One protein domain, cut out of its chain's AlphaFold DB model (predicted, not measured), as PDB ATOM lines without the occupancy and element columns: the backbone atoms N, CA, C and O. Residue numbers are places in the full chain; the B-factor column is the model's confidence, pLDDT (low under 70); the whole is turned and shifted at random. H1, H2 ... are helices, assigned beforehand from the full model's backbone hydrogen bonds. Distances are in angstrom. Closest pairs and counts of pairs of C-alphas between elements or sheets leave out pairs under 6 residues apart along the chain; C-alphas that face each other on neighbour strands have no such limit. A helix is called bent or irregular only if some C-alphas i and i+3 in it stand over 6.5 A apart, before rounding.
ATOM      1  N   THR A   8      -2.966 -38.791  32.330       73.25
ATOM      2  CA  THR A   8      -3.777 -39.156  33.507       73.25
ATOM      3  C   THR A   8      -3.858 -40.658  33.779       73.25
ATOM      4  O   THR A   8      -4.137 -41.049  34.902       73.25
ATOM      5  N   LEU A   9      -3.632 -41.497  32.765       73.12
ATOM      6  CA  LEU A   9      -3.633 -42.962  32.862       73.12
ATOM      7  C   LEU A   9      -2.228 -43.561  32.705       73.12
ATOM      8  O   LEU A   9      -2.061 -44.773  32.796       73.12
ATOM      9  N   ALA A  10      -1.227 -42.730  32.403       78.31
ATOM     10  CA  ALA A  10       0.146 -43.154  32.144       78.31
ATOM     11  C   ALA A  10       1.071 -42.965  33.357       78.31
ATOM     12  O   ALA A  10       2.228 -43.378  33.304       78.31
ATOM     13  N   THR A  11       0.591 -42.320  34.422       76.12
ATOM     14  CA  THR A  11       1.359 -42.018  35.634       76.12
ATOM     15  C   THR A  11       0.578 -42.425  36.874       76.12
ATOM     16  O   THR A  11      -0.628 -42.208  36.905       76.12
ATOM     17  N   ASP A  12       1.265 -42.865  37.930       75.81
ATOM     18  CA  ASP A  12       0.671 -43.142  39.254       75.81
ATOM     19  C   ASP A  12       0.248 -41.862  40.020       75.81
ATOM     20  O   ASP A  12       0.102 -41.868  41.240       75.81
ATOM     21  N   SER A  13       0.117 -40.727  39.325       80.69
ATOM     22  CA  SER A  13      -0.254 -39.437  39.901       80.69
ATOM     23  C   SER A  13      -1.667 -39.047  39.490       80.69
ATOM     24  O   SER A  13      -1.945 -38.833  38.311       80.69
ATOM     25  N   ASP A  14      -2.519 -38.830  40.488       85.00
ATOM     26  CA  ASP A  14      -3.900 -38.385  40.280       85.00
ATOM     27  C   ASP A  14      -4.013 -36.880  39.991       85.00
ATOM     28  O   ASP A  14      -5.100 -36.394  39.695       85.00
ATOM     29  N   ALA A  15      -2.920 -36.109  40.049       86.19
ATOM     30  CA  ALA A  15      -2.970 -34.643  40.000       86.19
ATOM     31  C   ALA A  15      -3.663 -34.105  38.735       86.19
ATOM     32  O   ALA A  15      -4.551 -33.258  38.821       86.19
ATOM     33  N   ALA A  16      -3.308 -34.642  37.565       82.44
ATOM     34  CA  ALA A  16      -3.925 -34.249  36.300       82.44
ATOM     35  C   ALA A  16      -5.389 -34.720  36.186       82.44
ATOM     36  O   ALA A  16      -6.198 -34.071  35.526       82.44
ATOM     37  N   ALA A  17      -5.741 -35.842  36.825       83.88
ATOM     38  CA  ALA A  17      -7.114 -36.337  36.860       83.88
ATOM     39  C   ALA A  17      -7.989 -35.461  37.769       83.88
ATOM     40  O   ALA A  17      -9.079 -35.061  37.363       83.88
ATOM     41  N   ILE A  18      -7.484 -35.098  38.951       87.75
ATOM     42  CA  ILE A  18      -8.139 -34.183  39.889       87.75
ATOM     43  C   ILE A  18      -8.377 -32.828  39.222       87.75
ATOM     44  O   ILE A  18      -9.504 -32.351  39.235       87.75
ATOM     45  N   GLU A  19      -7.367 -32.239  38.571       86.50
ATOM     46  CA  GLU A  19      -7.520 -30.959  37.864       86.50
ATOM     47  C   GLU A  19      -8.636 -31.017  36.807       86.50
ATOM     48  O   GLU A  19      -9.484 -30.122  36.728       86.50
ATOM     49  N   ALA A  20      -8.674 -32.092  36.013       83.56
ATOM     50  CA  ALA A  20      -9.697 -32.284  34.994       83.56
ATOM     51  C   ALA A  20     -11.104 -32.446  35.598       83.56
ATOM     52  O   ALA A  20     -12.051 -31.829  35.105       83.56
ATOM     53  N   LEU A  21     -11.244 -33.233  36.671       86.12
ATOM     54  CA  LEU A  21     -12.520 -33.452  37.356       86.12
ATOM     55  C   LEU A  21     -13.011 -32.180  38.049       86.12
ATOM     56  O   LEU A  21     -14.172 -31.820  37.882       86.12
ATOM     57  N   THR A  22     -12.140 -31.447  38.746       86.81
ATOM     58  CA  THR A  22     -12.482 -30.142  39.330       86.81
ATOM     59  C   THR A  22     -12.940 -29.179  38.242       86.81
ATOM     60  O   THR A  22     -13.986 -28.558  38.373       86.81
ATOM     61  N   LYS A  23     -12.237 -29.103  37.107       84.44
ATOM     62  CA  LYS A  23     -12.667 -28.249  35.990       84.44
ATOM     63  C   LYS A  23     -14.052 -28.623  35.451       84.44
ATOM     64  O   LYS A  23     -14.774 -27.731  35.004       84.44
ATOM     65  N   TYR A  24     -14.382 -29.912  35.442       83.94
ATOM     66  CA  TYR A  24     -15.664 -30.418  34.961       83.94
ATOM     67  C   TYR A  24     -16.803 -30.165  35.963       83.94
ATOM     68  O   TYR A  24     -17.838 -29.645  35.561       83.94
ATOM     69  N   TYR A  25     -16.604 -30.475  37.249       84.31
ATOM     70  CA  TYR A  25     -17.645 -30.412  38.287       84.31
ATOM     71  C   TYR A  25     -17.780 -29.052  38.993       84.31
ATOM     72  O   TYR A  25     -18.868 -28.715  39.449       84.31
ATOM     73  N   ASP A  26     -16.719 -28.248  39.075       77.06
ATOM     74  CA  ASP A  26     -16.660 -27.029  39.906       77.06
ATOM     75  C   ASP A  26     -17.071 -25.755  39.142       77.06
ATOM     76  O   ASP A  26     -16.664 -24.641  39.472       77.06
ATOM     77  N   ARG A  27     -17.862 -25.897  38.067       68.69
ATOM     78  CA  ARG A  27     -18.430 -24.771  37.301       68.69
ATOM     79  C   ARG A  27     -19.917 -24.607  37.645       68.69
ATOM     80  O   ARG A  27     -20.761 -25.159  36.947       68.69
ATOM     81  N   PRO A  28     -20.253 -23.842  38.705       56.22
ATOM     82  CA  PRO A  28     -21.565 -23.866  39.362       56.22
ATOM     83  C   PRO A  28     -22.705 -23.174  38.602       56.22
ATOM     84  O   PRO A  28     -23.847 -23.229  39.050       56.22
ATOM     85  N   TYR A  29     -22.426 -22.497  37.488       52.88
ATOM     86  CA  TYR A  29     -23.431 -21.755  36.732       52.88
ATOM     87  C   TYR A  29     -23.399 -22.155  35.267       52.88
ATOM     88  O   TYR A  29     -22.324 -22.203  34.675       52.88
ATOM     89  N   LEU A  30     -24.596 -22.356  34.701       60.22
ATOM     90  CA  LEU A  30     -24.909 -22.528  33.278       60.22
ATOM     91  C   LEU A  30     -24.539 -21.275  32.452       60.22
ATOM     92  O   LEU A  30     -25.378 -20.703  31.759       60.22
ATOM     93  N   GLY A  31     -23.306 -20.786  32.569       63.03
ATOM     94  CA  GLY A  31     -22.717 -19.957  31.527       63.03
ATOM     95  C   GLY A  31     -22.487 -20.807  30.279       63.03
ATOM     96  O   GLY A  31     -22.495 -22.036  30.356       63.03
ATOM     97  N   ASP A  32     -22.238 -20.160  29.145       64.69
ATOM     98  CA  ASP A  32     -22.095 -20.836  27.845       64.69
ATOM     99  C   ASP A  32     -20.998 -21.928  27.825       64.69
ATOM    100  O   ASP A  32     -21.039 -22.835  26.998       64.69
ATOM    101  N   ASP A  33     -20.059 -21.890  28.779       66.69
ATOM    102  CA  ASP A  33     -18.949 -22.842  28.926       66.69
ATOM    103  C   ASP A  33     -19.183 -23.951  29.978       66.69
ATOM    104  O   ASP A  33     -18.241 -24.664  30.349       66.69
ATOM    105  N   ALA A  34     -20.387 -24.069  30.546       72.00
ATOM    106  CA  ALA A  34     -20.683 -25.064  31.576       72.00
ATOM    107  C   ALA A  34     -21.002 -26.437  30.972       72.00
ATOM    108  O   ALA A  34     -21.833 -26.574  30.072       72.00
ATOM    109  N   TYR A  35     -20.384 -27.485  31.517       81.50
ATOM    110  CA  TYR A  35     -20.711 -28.855  31.139       81.50
ATOM    111  C   TYR A  35     -22.000 -29.279  31.842       81.50
ATOM    112  O   TYR A  35     -21.977 -29.669  33.003       81.50
ATOM    113  N   VAL A  36     -23.131 -29.249  31.132       85.69
ATOM    114  CA  VAL A  36     -24.440 -29.658  31.686       85.69
ATOM    115  C   VAL A  36     -24.423 -31.075  32.271       85.69
ATOM    116  O   VAL A  36     -25.054 -31.330  33.293       85.69
ATOM    117  N   GLY A  37     -23.623 -31.977  31.689       88.69
ATOM    118  CA  GLY A  37     -23.422 -33.336  32.195       88.69
ATOM    119  C   GLY A  37     -22.805 -33.406  33.596       88.69
ATOM    120  O   GLY A  37     -22.945 -34.431  34.257       88.69
ATOM    121  N   ALA A  38     -22.163 -32.340  34.085       88.56
ATOM    122  CA  ALA A  38     -21.630 -32.274  35.446       88.56
ATOM    123  C   ALA A  38     -22.730 -32.300  36.519       88.56
ATOM    124  O   ALA A  38     -22.472 -32.688  37.657       88.56
ATOM    125  N   HIS A  39     -23.964 -31.949  36.151       87.19
ATOM    126  CA  HIS A  39     -25.114 -31.949  37.051       87.19
ATOM    127  C   HIS A  39     -25.899 -33.264  37.056       87.19
ATOM    128  O   HIS A  39     -26.826 -33.388  37.845       87.19
ATOM    129  N   PHE A  40     -25.551 -34.239  36.206       90.50
ATOM    130  CA  PHE A  40     -26.292 -35.502  36.082       90.50
ATOM    131  C   PHE A  40     -26.561 -36.180  37.437       90.50
ATOM    132  O   PHE A  40     -27.683 -36.585  37.707       90.50
ATOM    133  N   ASP A  41     -25.549 -36.270  38.300       88.75
ATOM    134  CA  ASP A  41     -25.637 -37.029  39.556       88.75
ATOM    135  C   ASP A  41     -26.339 -36.253  40.691       88.75
ATOM    136  O   ASP A  41     -26.993 -36.820  41.566       88.75
ATOM    137  N   SER A  42     -26.246 -34.919  40.654       88.06
ATOM    138  CA  SER A  42     -26.768 -34.027  41.697       88.06
ATOM    139  C   SER A  42     -28.112 -33.380  41.356       88.06
ATOM    140  O   SER A  42     -28.695 -32.708  42.211       88.06
ATOM    141  N   TRP A  43     -28.615 -33.564  40.132       90.50
ATOM    142  CA  TRP A  43     -29.863 -32.963  39.672       90.50
ATOM    143  C   TRP A  43     -31.062 -33.430  40.505       90.50
ATOM    144  O   TRP A  43     -31.297 -34.622  40.680       90.50
ATOM    145  N   SER A  44     -31.849 -32.471  40.987       91.19
ATOM    146  CA  SER A  44     -33.151 -32.702  41.612       91.19
ATOM    147  C   SER A  44     -33.968 -31.419  41.501       91.19
ATOM    148  O   SER A  44     -33.539 -30.356  41.959       91.19
ATOM    149  N   SER A  45     -35.151 -31.503  40.899       90.94
ATOM    150  CA  SER A  45     -36.086 -30.379  40.778       90.94
ATOM    151  C   SER A  45     -36.717 -30.001  42.121       90.94
ATOM    152  O   SER A  45     -37.169 -28.870  42.297       90.94
ATOM    153  N   THR A  46     -36.716 -30.928  43.084       90.19
ATOM    154  CA  THR A  46     -37.225 -30.738  44.450       90.19
ATOM    155  C   THR A  46     -36.140 -30.271  45.423       90.19
ATOM    156  O   THR A  46     -36.450 -29.825  46.528       90.19
ATOM    157  N   GLY A  47     -34.866 -30.381  45.030       88.88
ATOM    158  CA  GLY A  47     -33.712 -30.130  45.892       88.88
ATOM    159  C   GLY A  47     -33.462 -31.226  46.936       88.88
ATOM    160  O   GLY A  47     -32.638 -31.029  47.827       88.88
ATOM    161  N   ASN A  48     -34.144 -32.375  46.850       89.81
ATOM    162  CA  ASN A  48     -34.063 -33.464  47.829       89.81
ATOM    163  C   ASN A  48     -33.442 -34.747  47.247       89.81
ATOM    164  O   ASN A  48     -33.902 -35.857  47.523       89.81
ATOM    165  N   ARG A  49     -32.350 -34.605  46.484       89.31
ATOM    166  CA  ARG A  49     -31.673 -35.734  45.822       89.31
ATOM    167  C   ARG A  49     -31.334 -36.881  46.783       89.31
ATOM    168  O   ARG A  49     -31.529 -38.044  46.443       89.31
ATOM    169  N   ALA A  50     -30.875 -36.559  47.996       87.94
ATOM    170  CA  ALA A  50     -30.522 -37.552  49.013       87.94
ATOM    171  C   ALA A  50     -31.733 -38.366  49.504       87.94
ATOM    172  O   ALA A  50     -31.621 -39.567  49.726       87.94
ATOM    173  N   GLY A  51     -32.907 -37.738  49.636       87.56
ATOM    174  CA  GLY A  51     -34.149 -38.433  49.985       87.56
ATOM    175  C   GLY A  51     -34.733 -39.265  48.836       87.56
ATOM    176  O   GLY A  51     -35.667 -40.040  49.050       87.56
ATOM    177  N   GLU A  52     -34.201 -39.111  47.627       90.69
ATOM    178  CA  GLU A  52     -34.632 -39.774  46.393       90.69
ATOM    179  C   GLU A  52     -33.645 -40.871  45.946       90.69
ATOM    180  O   GLU A  52     -33.830 -41.454  44.887       90.69
ATOM    181  N   ALA A  53     -32.615 -41.186  46.743       88.81
ATOM    182  CA  ALA A  53     -31.529 -42.098  46.356       88.81
ATOM    183  C   ALA A  53     -32.005 -43.484  45.871       88.81
ATOM    184  O   ALA A  53     -31.526 -43.970  44.851       88.81
ATOM    185  N   ASP A  54     -32.991 -44.079  46.549       93.50
ATOM    186  CA  ASP A  54     -33.494 -45.429  46.249       93.50
ATOM    187  C   ASP A  54     -34.755 -45.431  45.370       93.50
ATOM    188  O   ASP A  54     -35.576 -46.355  45.425       93.50
ATOM    189  N   ARG A  55     -34.978 -44.360  44.601       93.12
ATOM    190  CA  ARG A  55     -36.193 -44.186  43.805       93.12
ATOM    191  C   ARG A  55     -35.882 -43.662  42.417       93.12
ATOM    192  O   ARG A  55     -35.213 -42.651  42.282       93.12
ATOM    193  N   PHE A  56     -36.475 -44.289  41.407       94.81
ATOM    194  CA  PHE A  56     -36.585 -43.689  40.084       94.81
ATOM    195  C   PHE A  56     -37.676 -42.617  40.078       94.81
ATOM    196  O   PHE A  56     -38.832 -42.860  40.435       94.81
ATOM    197  N   THR A  57     -37.300 -41.431  39.631       95.19
ATOM    198  CA  THR A  57     -38.118 -40.227  39.544       95.19
ATOM    199  C   THR A  57     -38.083 -39.663  38.125       95.19
ATOM    200  O   THR A  57     -37.259 -40.040  37.287       95.19
ATOM    201  N   ALA A  58     -38.988 -38.726  37.829       96.25
ATOM    202  CA  ALA A  58     -38.925 -37.985  36.571       96.25
ATOM    203  C   ALA A  58     -37.607 -37.199  36.431       96.25
ATOM    204  O   ALA A  58     -37.131 -37.021  35.310       96.25
ATOM    205  N   ASP A  59     -37.002 -36.793  37.550       95.88
ATOM    206  CA  ASP A  59     -35.725 -36.086  37.557       95.88
ATOM    207  C   ASP A  59     -34.575 -36.964  37.077       95.88
ATOM    208  O   ASP A  59     -33.730 -36.455  36.351       95.88
ATOM    209  N   ASP A  60     -34.577 -38.272  37.343       95.06
ATOM    210  CA  ASP A  60     -33.552 -39.185  36.811       95.06
ATOM    211  C   ASP A  60     -33.618 -39.286  35.278       95.06
ATOM    212  O   ASP A  60     -32.596 -39.341  34.587       95.06
ATOM    213  N   LEU A  61     -34.835 -39.258  34.719       96.50
ATOM    214  CA  LEU A  61     -35.026 -39.255  33.267       96.50
ATOM    215  C   LEU A  61     -34.617 -37.928  32.629       96.50
ATOM    216  O   LEU A  61     -34.193 -37.929  31.476       96.50
ATOM    217  N   VAL A  62     -34.746 -36.808  33.341       95.62
ATOM    218  CA  VAL A  62     -34.234 -35.509  32.887       95.62
ATOM    219  C   VAL A  62     -32.717 -35.478  33.010       95.62
ATOM    220  O   VAL A  62     -32.039 -35.133  32.044       95.62
ATOM    221  N   ALA A  63     -32.180 -35.903  34.151       94.50
ATOM    222  CA  ALA A  63     -30.758 -35.918  34.440       94.50
ATOM    223  C   ALA A  63     -29.988 -36.652  33.344       94.50
ATOM    224  O   ALA A  63     -29.039 -36.098  32.792       94.50
ATOM    225  N   VAL A  64     -30.423 -37.853  32.939       95.25
ATOM    226  CA  VAL A  64     -29.713 -38.638  31.912       95.25
ATOM    227  C   VAL A  64     -29.619 -37.919  30.560       95.25
ATOM    228  O   VAL A  64     -28.655 -38.118  29.818       95.25
ATOM    229  N   THR A  65     -30.542 -37.001  30.254       94.88
ATOM    230  CA  THR A  65     -30.450 -36.174  29.039       94.88
ATOM    231  C   THR A  65     -29.287 -35.185  29.074       94.88
ATOM    232  O   THR A  65     -28.785 -34.808  28.017       94.88
ATOM    233  N   PHE A  66     -28.777 -34.826  30.258       92.69
ATOM    234  CA  PHE A  66     -27.584 -33.983  30.399       92.69
ATOM    235  C   PHE A  66     -26.324 -34.692  29.889       92.69
ATOM    236  O   PHE A  66     -25.355 -34.042  29.504       92.69
ATOM    237  N   LEU A  67     -26.362 -36.025  29.810       92.81
ATOM    238  CA  LEU A  67     -25.339 -36.858  29.176       92.81
ATOM    239  C   LEU A  67     -25.592 -37.055  27.671       92.81
ATOM    240  O   LEU A  67     -25.001 -37.935  27.051       92.81
ATOM    241  N   SER A  68     -26.483 -36.252  27.074       93.31
ATOM    242  CA  SER A  68     -26.944 -36.385  25.684       93.31
ATOM    243  C   SER A  68     -27.622 -37.728  25.373       93.31
ATOM    244  O   SER A  68     -27.677 -38.152  24.218       93.31
ATOM    245  N   VAL A  69     -28.165 -38.406  26.391       95.88
ATOM    246  CA  VAL A  69     -28.918 -39.654  26.224       95.88
ATOM    247  C   VAL A  69     -30.376 -39.346  25.902       95.88
ATOM    248  O   VAL A  69     -31.011 -38.502  26.532       95.88
ATOM    249  N   GLN A  70     -30.934 -40.074  24.941       96.44
ATOM    250  CA  GLN A  70     -32.359 -40.029  24.634       96.44
ATOM    251  C   GLN A  70     -33.079 -41.186  25.323       96.44
ATOM    252  O   GLN A  70     -32.719 -42.347  25.132       96.44
ATOM    253  N   VAL A  71     -34.133 -40.875  26.079       96.06
ATOM    254  CA  VAL A  71     -34.997 -41.880  26.710       96.06
ATOM    255  C   VAL A  71     -36.276 -42.034  25.884       96.06
ATOM    256  O   VAL A  71     -37.079 -41.101  25.820       96.06
ATOM    257  N   PRO A  72     -36.523 -43.197  25.251       97.69
ATOM    258  CA  PRO A  72     -37.772 -43.426  24.536       97.69
ATOM    259  C   PRO A  72     -38.986 -43.380  25.483       97.69
ATOM    260  O   PRO A  72     -38.909 -43.923  26.589       97.69
ATOM    261  N   PRO A  73     -40.157 -42.872  25.047       97.31
ATOM    262  CA  PRO A  73     -41.346 -42.775  25.905       97.31
ATOM    263  C   PRO A  73     -41.797 -44.108  26.519       97.31
ATOM    264  O   PRO A  73     -42.268 -44.149  27.652       97.31
ATOM    265  N   LYS A  74     -41.624 -45.222  25.792       97.81
ATOM    266  CA  LYS A  74     -41.934 -46.563  26.311       97.81
ATOM    267  C   LYS A  74     -41.038 -46.938  27.493       97.81
ATOM    268  O   LYS A  74     -41.548 -47.472  28.467       97.81
ATOM    269  N   ALA A  75     -39.743 -46.625  27.419       97.06
ATOM    270  CA  ALA A  75     -38.801 -46.887  28.504       97.06
ATOM    271  C   ALA A  75     -39.118 -46.015  29.724       97.06
ATOM    272  O   ALA A  75     -39.217 -46.536  30.831       97.06
ATOM    273  N   ALA A  76     -39.388 -44.722  29.505       97.38
ATOM    274  CA  ALA A  76     -39.815 -43.803  30.560       97.38
ATOM    275  C   ALA A  76     -41.058 -44.321  31.300       97.38
ATOM    276  O   ALA A  76     -41.078 -44.378  32.527       97.38
ATOM    277  N   ARG A  77     -42.074 -44.780  30.553       97.62
ATOM    278  CA  ARG A  77     -43.276 -45.384  31.137       97.62
ATOM    279  C   ARG A  77     -42.967 -46.674  31.897       97.62
ATOM    280  O   ARG A  77     -43.504 -46.889  32.977       97.62
ATOM    281  N   THR A  78     -42.120 -47.547  31.362       97.94
ATOM    282  CA  THR A  78     -41.750 -48.775  32.075       97.94
ATOM    283  C   THR A  78     -41.072 -48.466  33.407       97.94
ATOM    284  O   THR A  78     -41.432 -49.082  34.404       97.94
ATOM    285  N   ILE A  79     -40.152 -47.501  33.436       97.31
ATOM    286  CA  ILE A  79     -39.380 -47.145  34.634       97.31
ATOM    287  C   ILE A  79     -40.255 -46.446  35.684       97.31
ATOM    288  O   ILE A  79     -40.205 -46.817  36.851       97.31
ATOM    289  N   LEU A  80     -41.063 -45.459  35.284       97.38
ATOM    290  CA  LEU A  80     -41.802 -44.612  36.232       97.38
ATOM    291  C   LEU A  80     -43.179 -45.151  36.626       97.38
ATOM    292  O   LEU A  80     -43.695 -44.789  37.679       97.38
ATOM    293  N   ASP A  81     -43.782 -45.993  35.792       96.94
ATOM    294  CA  ASP A  81     -45.142 -46.499  35.994       96.94
ATOM    295  C   ASP A  81     -45.117 -48.021  36.167       96.94
ATOM    296  O   ASP A  81     -45.291 -48.533  37.268       96.94
ATOM    297  N   THR A  82     -44.819 -48.765  35.102       97.56
ATOM    298  CA  THR A  82     -45.104 -50.211  35.074       97.56
ATOM    299  C   THR A  82     -44.206 -51.060  35.983       97.56
ATOM    300  O   THR A  82     -44.653 -52.092  36.473       97.56
ATOM    301  N   GLN A  83     -42.942 -50.677  36.178       96.94
ATOM    302  CA  GLN A  83     -41.962 -51.437  36.970       96.94
ATOM    303  C   GLN A  83     -41.327 -50.615  38.096       96.94
ATOM    304  O   GLN A  83     -40.337 -51.054  38.679       96.94
ATOM    305  N   SER A  84     -41.881 -49.445  38.422       96.88
ATOM    306  CA  SER A  84     -41.280 -48.523  39.394       96.88
ATOM    307  C   SER A  84     -41.048 -49.177  40.756       96.88
ATOM    308  O   SER A  84     -39.952 -49.096  41.299       96.88
ATOM    309  N   GLU A  85     -42.037 -49.904  41.278       96.81
ATOM    310  CA  GLU A  85     -41.933 -50.595  42.568       96.81
ATOM    311  C   GLU A  85     -40.819 -51.650  42.576       96.81
ATOM    312  O   GLU A  85     -39.969 -51.652  43.466       96.81
ATOM    313  N   ALA A  86     -40.776 -52.513  41.556       96.88
ATOM    314  CA  ALA A  86     -39.772 -53.568  41.452       96.88
ATOM    315  C   ALA A  86     -38.353 -52.995  41.302       96.88
ATOM    316  O   ALA A  86     -37.415 -53.464  41.944       96.88
ATOM    317  N   LEU A  87     -38.198 -51.954  40.482       96.50
ATOM    318  CA  LEU A  87     -36.917 -51.290  40.265       96.50
ATOM    319  C   LEU A  87     -36.430 -50.558  41.525       96.50
ATOM    320  O   LEU A  87     -35.263 -50.688  41.887       96.50
ATOM    321  N   ASN A  88     -37.318 -49.866  42.242       95.81
ATOM    322  CA  ASN A  88     -36.986 -49.202  43.508       95.81
ATOM    323  C   ASN A  88     -36.621 -50.214  44.607       95.81
ATOM    324  O   ASN A  88     -35.720 -49.969  45.413       95.81
ATOM    325  N   ALA A  89     -37.268 -51.384  44.617       95.50
ATOM    326  CA  ALA A  89     -36.889 -52.479  45.506       95.50
ATOM    327  C   ALA A  89     -35.464 -52.982  45.211       95.50
ATOM    328  O   ALA A  89     -34.709 -53.256  46.145       95.50
ATOM    329  N   PHE A  90     -35.060 -53.051  43.937       94.50
ATOM    330  CA  PHE A  90     -33.680 -53.386  43.580       94.50
ATOM    331  C   PHE A  90     -32.680 -52.314  44.015       94.50
ATOM    332  O   PHE A  90     -31.630 -52.680  44.542       94.50
ATOM    333  N   LEU A  91     -32.997 -51.025  43.857       91.75
ATOM    334  CA  LEU A  91     -32.137 -49.941  44.355       91.75
ATOM    335  C   LEU A  91     -31.943 -50.044  45.873       91.75
ATOM    336  O   LEU A  91     -30.812 -50.101  46.349       91.75
ATOM    337  N   THR A  92     -33.036 -50.238  46.610       93.12
ATOM    338  CA  THR A  92     -32.999 -50.439  48.066       93.12
ATOM    339  C   THR A  92     -32.119 -51.637  48.458       93.12
ATOM    340  O   THR A  92     -31.402 -51.596  49.456       93.12
ATOM    341  N   ALA A  93     -32.149 -52.719  47.671       92.56
ATOM    342  CA  ALA A  93     -31.367 -53.928  47.930       92.56
ATOM    343  C   ALA A  93     -29.854 -53.757  47.680       92.56
ATOM    344  O   ALA A  93     -29.054 -54.470  48.292       92.56
ATOM    345  N   ILE A  94     -29.444 -52.824  46.812       88.88
ATOM    346  CA  ILE A  94     -28.025 -52.469  46.629       88.88
ATOM    347  C   ILE A  94     -27.478 -51.850  47.924       88.88
ATOM    348  O   ILE A  94     -26.355 -52.173  48.341       88.88
ATOM    349  N   GLY A  95     -28.310 -51.060  48.604       83.88
ATOM    350  CA  GLY A  95     -27.956 -50.354  49.827       83.88
ATOM    351  C   GLY A  95     -27.077 -49.128  49.553       83.88
ATOM    352  O   GLY A  95     -26.908 -48.735  48.400       83.88
ATOM    353  N   PRO A  96     -26.510 -48.512  50.605       82.25
ATOM    354  CA  PRO A  96     -25.729 -47.288  50.470       82.25
ATOM    355  C   PRO A  96     -24.494 -47.488  49.588       82.25
ATOM    356  O   PRO A  96     -24.014 -48.614  49.413       82.25
ATOM    357  N   ASP A  97     -23.970 -46.369  49.086       75.44
ATOM    358  CA  ASP A  97     -22.811 -46.346  48.203       75.44
ATOM    359  C   ASP A  97     -21.635 -47.147  48.780       75.44
ATOM    360  O   ASP A  97     -21.319 -47.094  49.977       75.44
TER     361      ASP A  97
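This is residues 8 to 97 of the 172 residues of an uncharacterized protein of Rhodococcus opacus (strain B4) (UniProt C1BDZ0). Picture a loose string of six helices: at one end H1 forms an arm reached through the small H2, and at the other H4, H5 and H6 make an open arc, with H5 and H6 meeting at a corner. H4 lies nearest the middle, the short H3 sits in the stretch that leads from H2 to H4, and residues 10 to 15, before and at the start of H1, stick out. The printed part has 90 residues with six named helices, H1 to H6 in that order along the chain, and no named strand; the class is all helix. It is loose, with a radius of gyration of the C-alphas of 16.3 A, and spans 45 by 32 by 24 A.

Begin at H1, residues 15 to 25, which with H6, residues 84 to 94, is the longest helix at 11 residues. H1 only just touches H2, residues 36 to 39, with 3 pairs of C-alphas within 8 A; look at the closest, those of Tyr 25 and Ala 38, 5.2 A apart. From H2 go to H4, residues 58 to 65: the two are close but not clearly touching, and their closest C-alphas, those of His 39 and Ala 63, are 7.4 A apart. H4 is also close to but not clearly touching H5, residues 73 to 82, the closest C-alphas being those of Leu 61 and Ala 76 at 7.1 A. H4 and H5 run opposite ways at a shallow tilt of 32 degrees, only just short of steep. H5 and H6 are close but not clearly touching, with the C-alphas of Thr 78 and Ser 84 closest at 7.3 A, and stand about perpendicular at 76 degrees. H3, residues 49 to 52, touches no helix and is apart from H2 and H4, its neighbours along the chain; H4 and H6 are apart too. Every O i to N i+4 pair is within hydrogen-bond range in H1, H5 and H6, and 3 of 4 are in H4; H2 and H3 are too short for such a pair, but each has its one O i to N i+3 pair within range.

Find C-alpha 15 at (-2.970, -34.643, 40.000); from there H1 runs 15.4 A to C-alpha 25. H2 and H3 have four residues each. H4 begins at C-alpha 58, at (-38.925, -37.985, 36.571), and is 11.5 A long. H5 is 12.4 A long and irregular, but only just: C-alphas 79 and 82 are 6.51 A apart. H6 runs 15.6 A and ends at C-alpha 94, at (-28.025, -52.469, 46.629).

Look for the two C-alphas farthest apart at Thr 11 and Thr 82, 47.2 A from each other. The printed part, residues 8 to 97, has no cut. No link is long; those from H3 to H4 and from H5 to H6 are tight, and the other three are short. The mean pLDDT of the printed part is 87.8, and you will find values under 70 at residues 27 to 33, between H1 and H2.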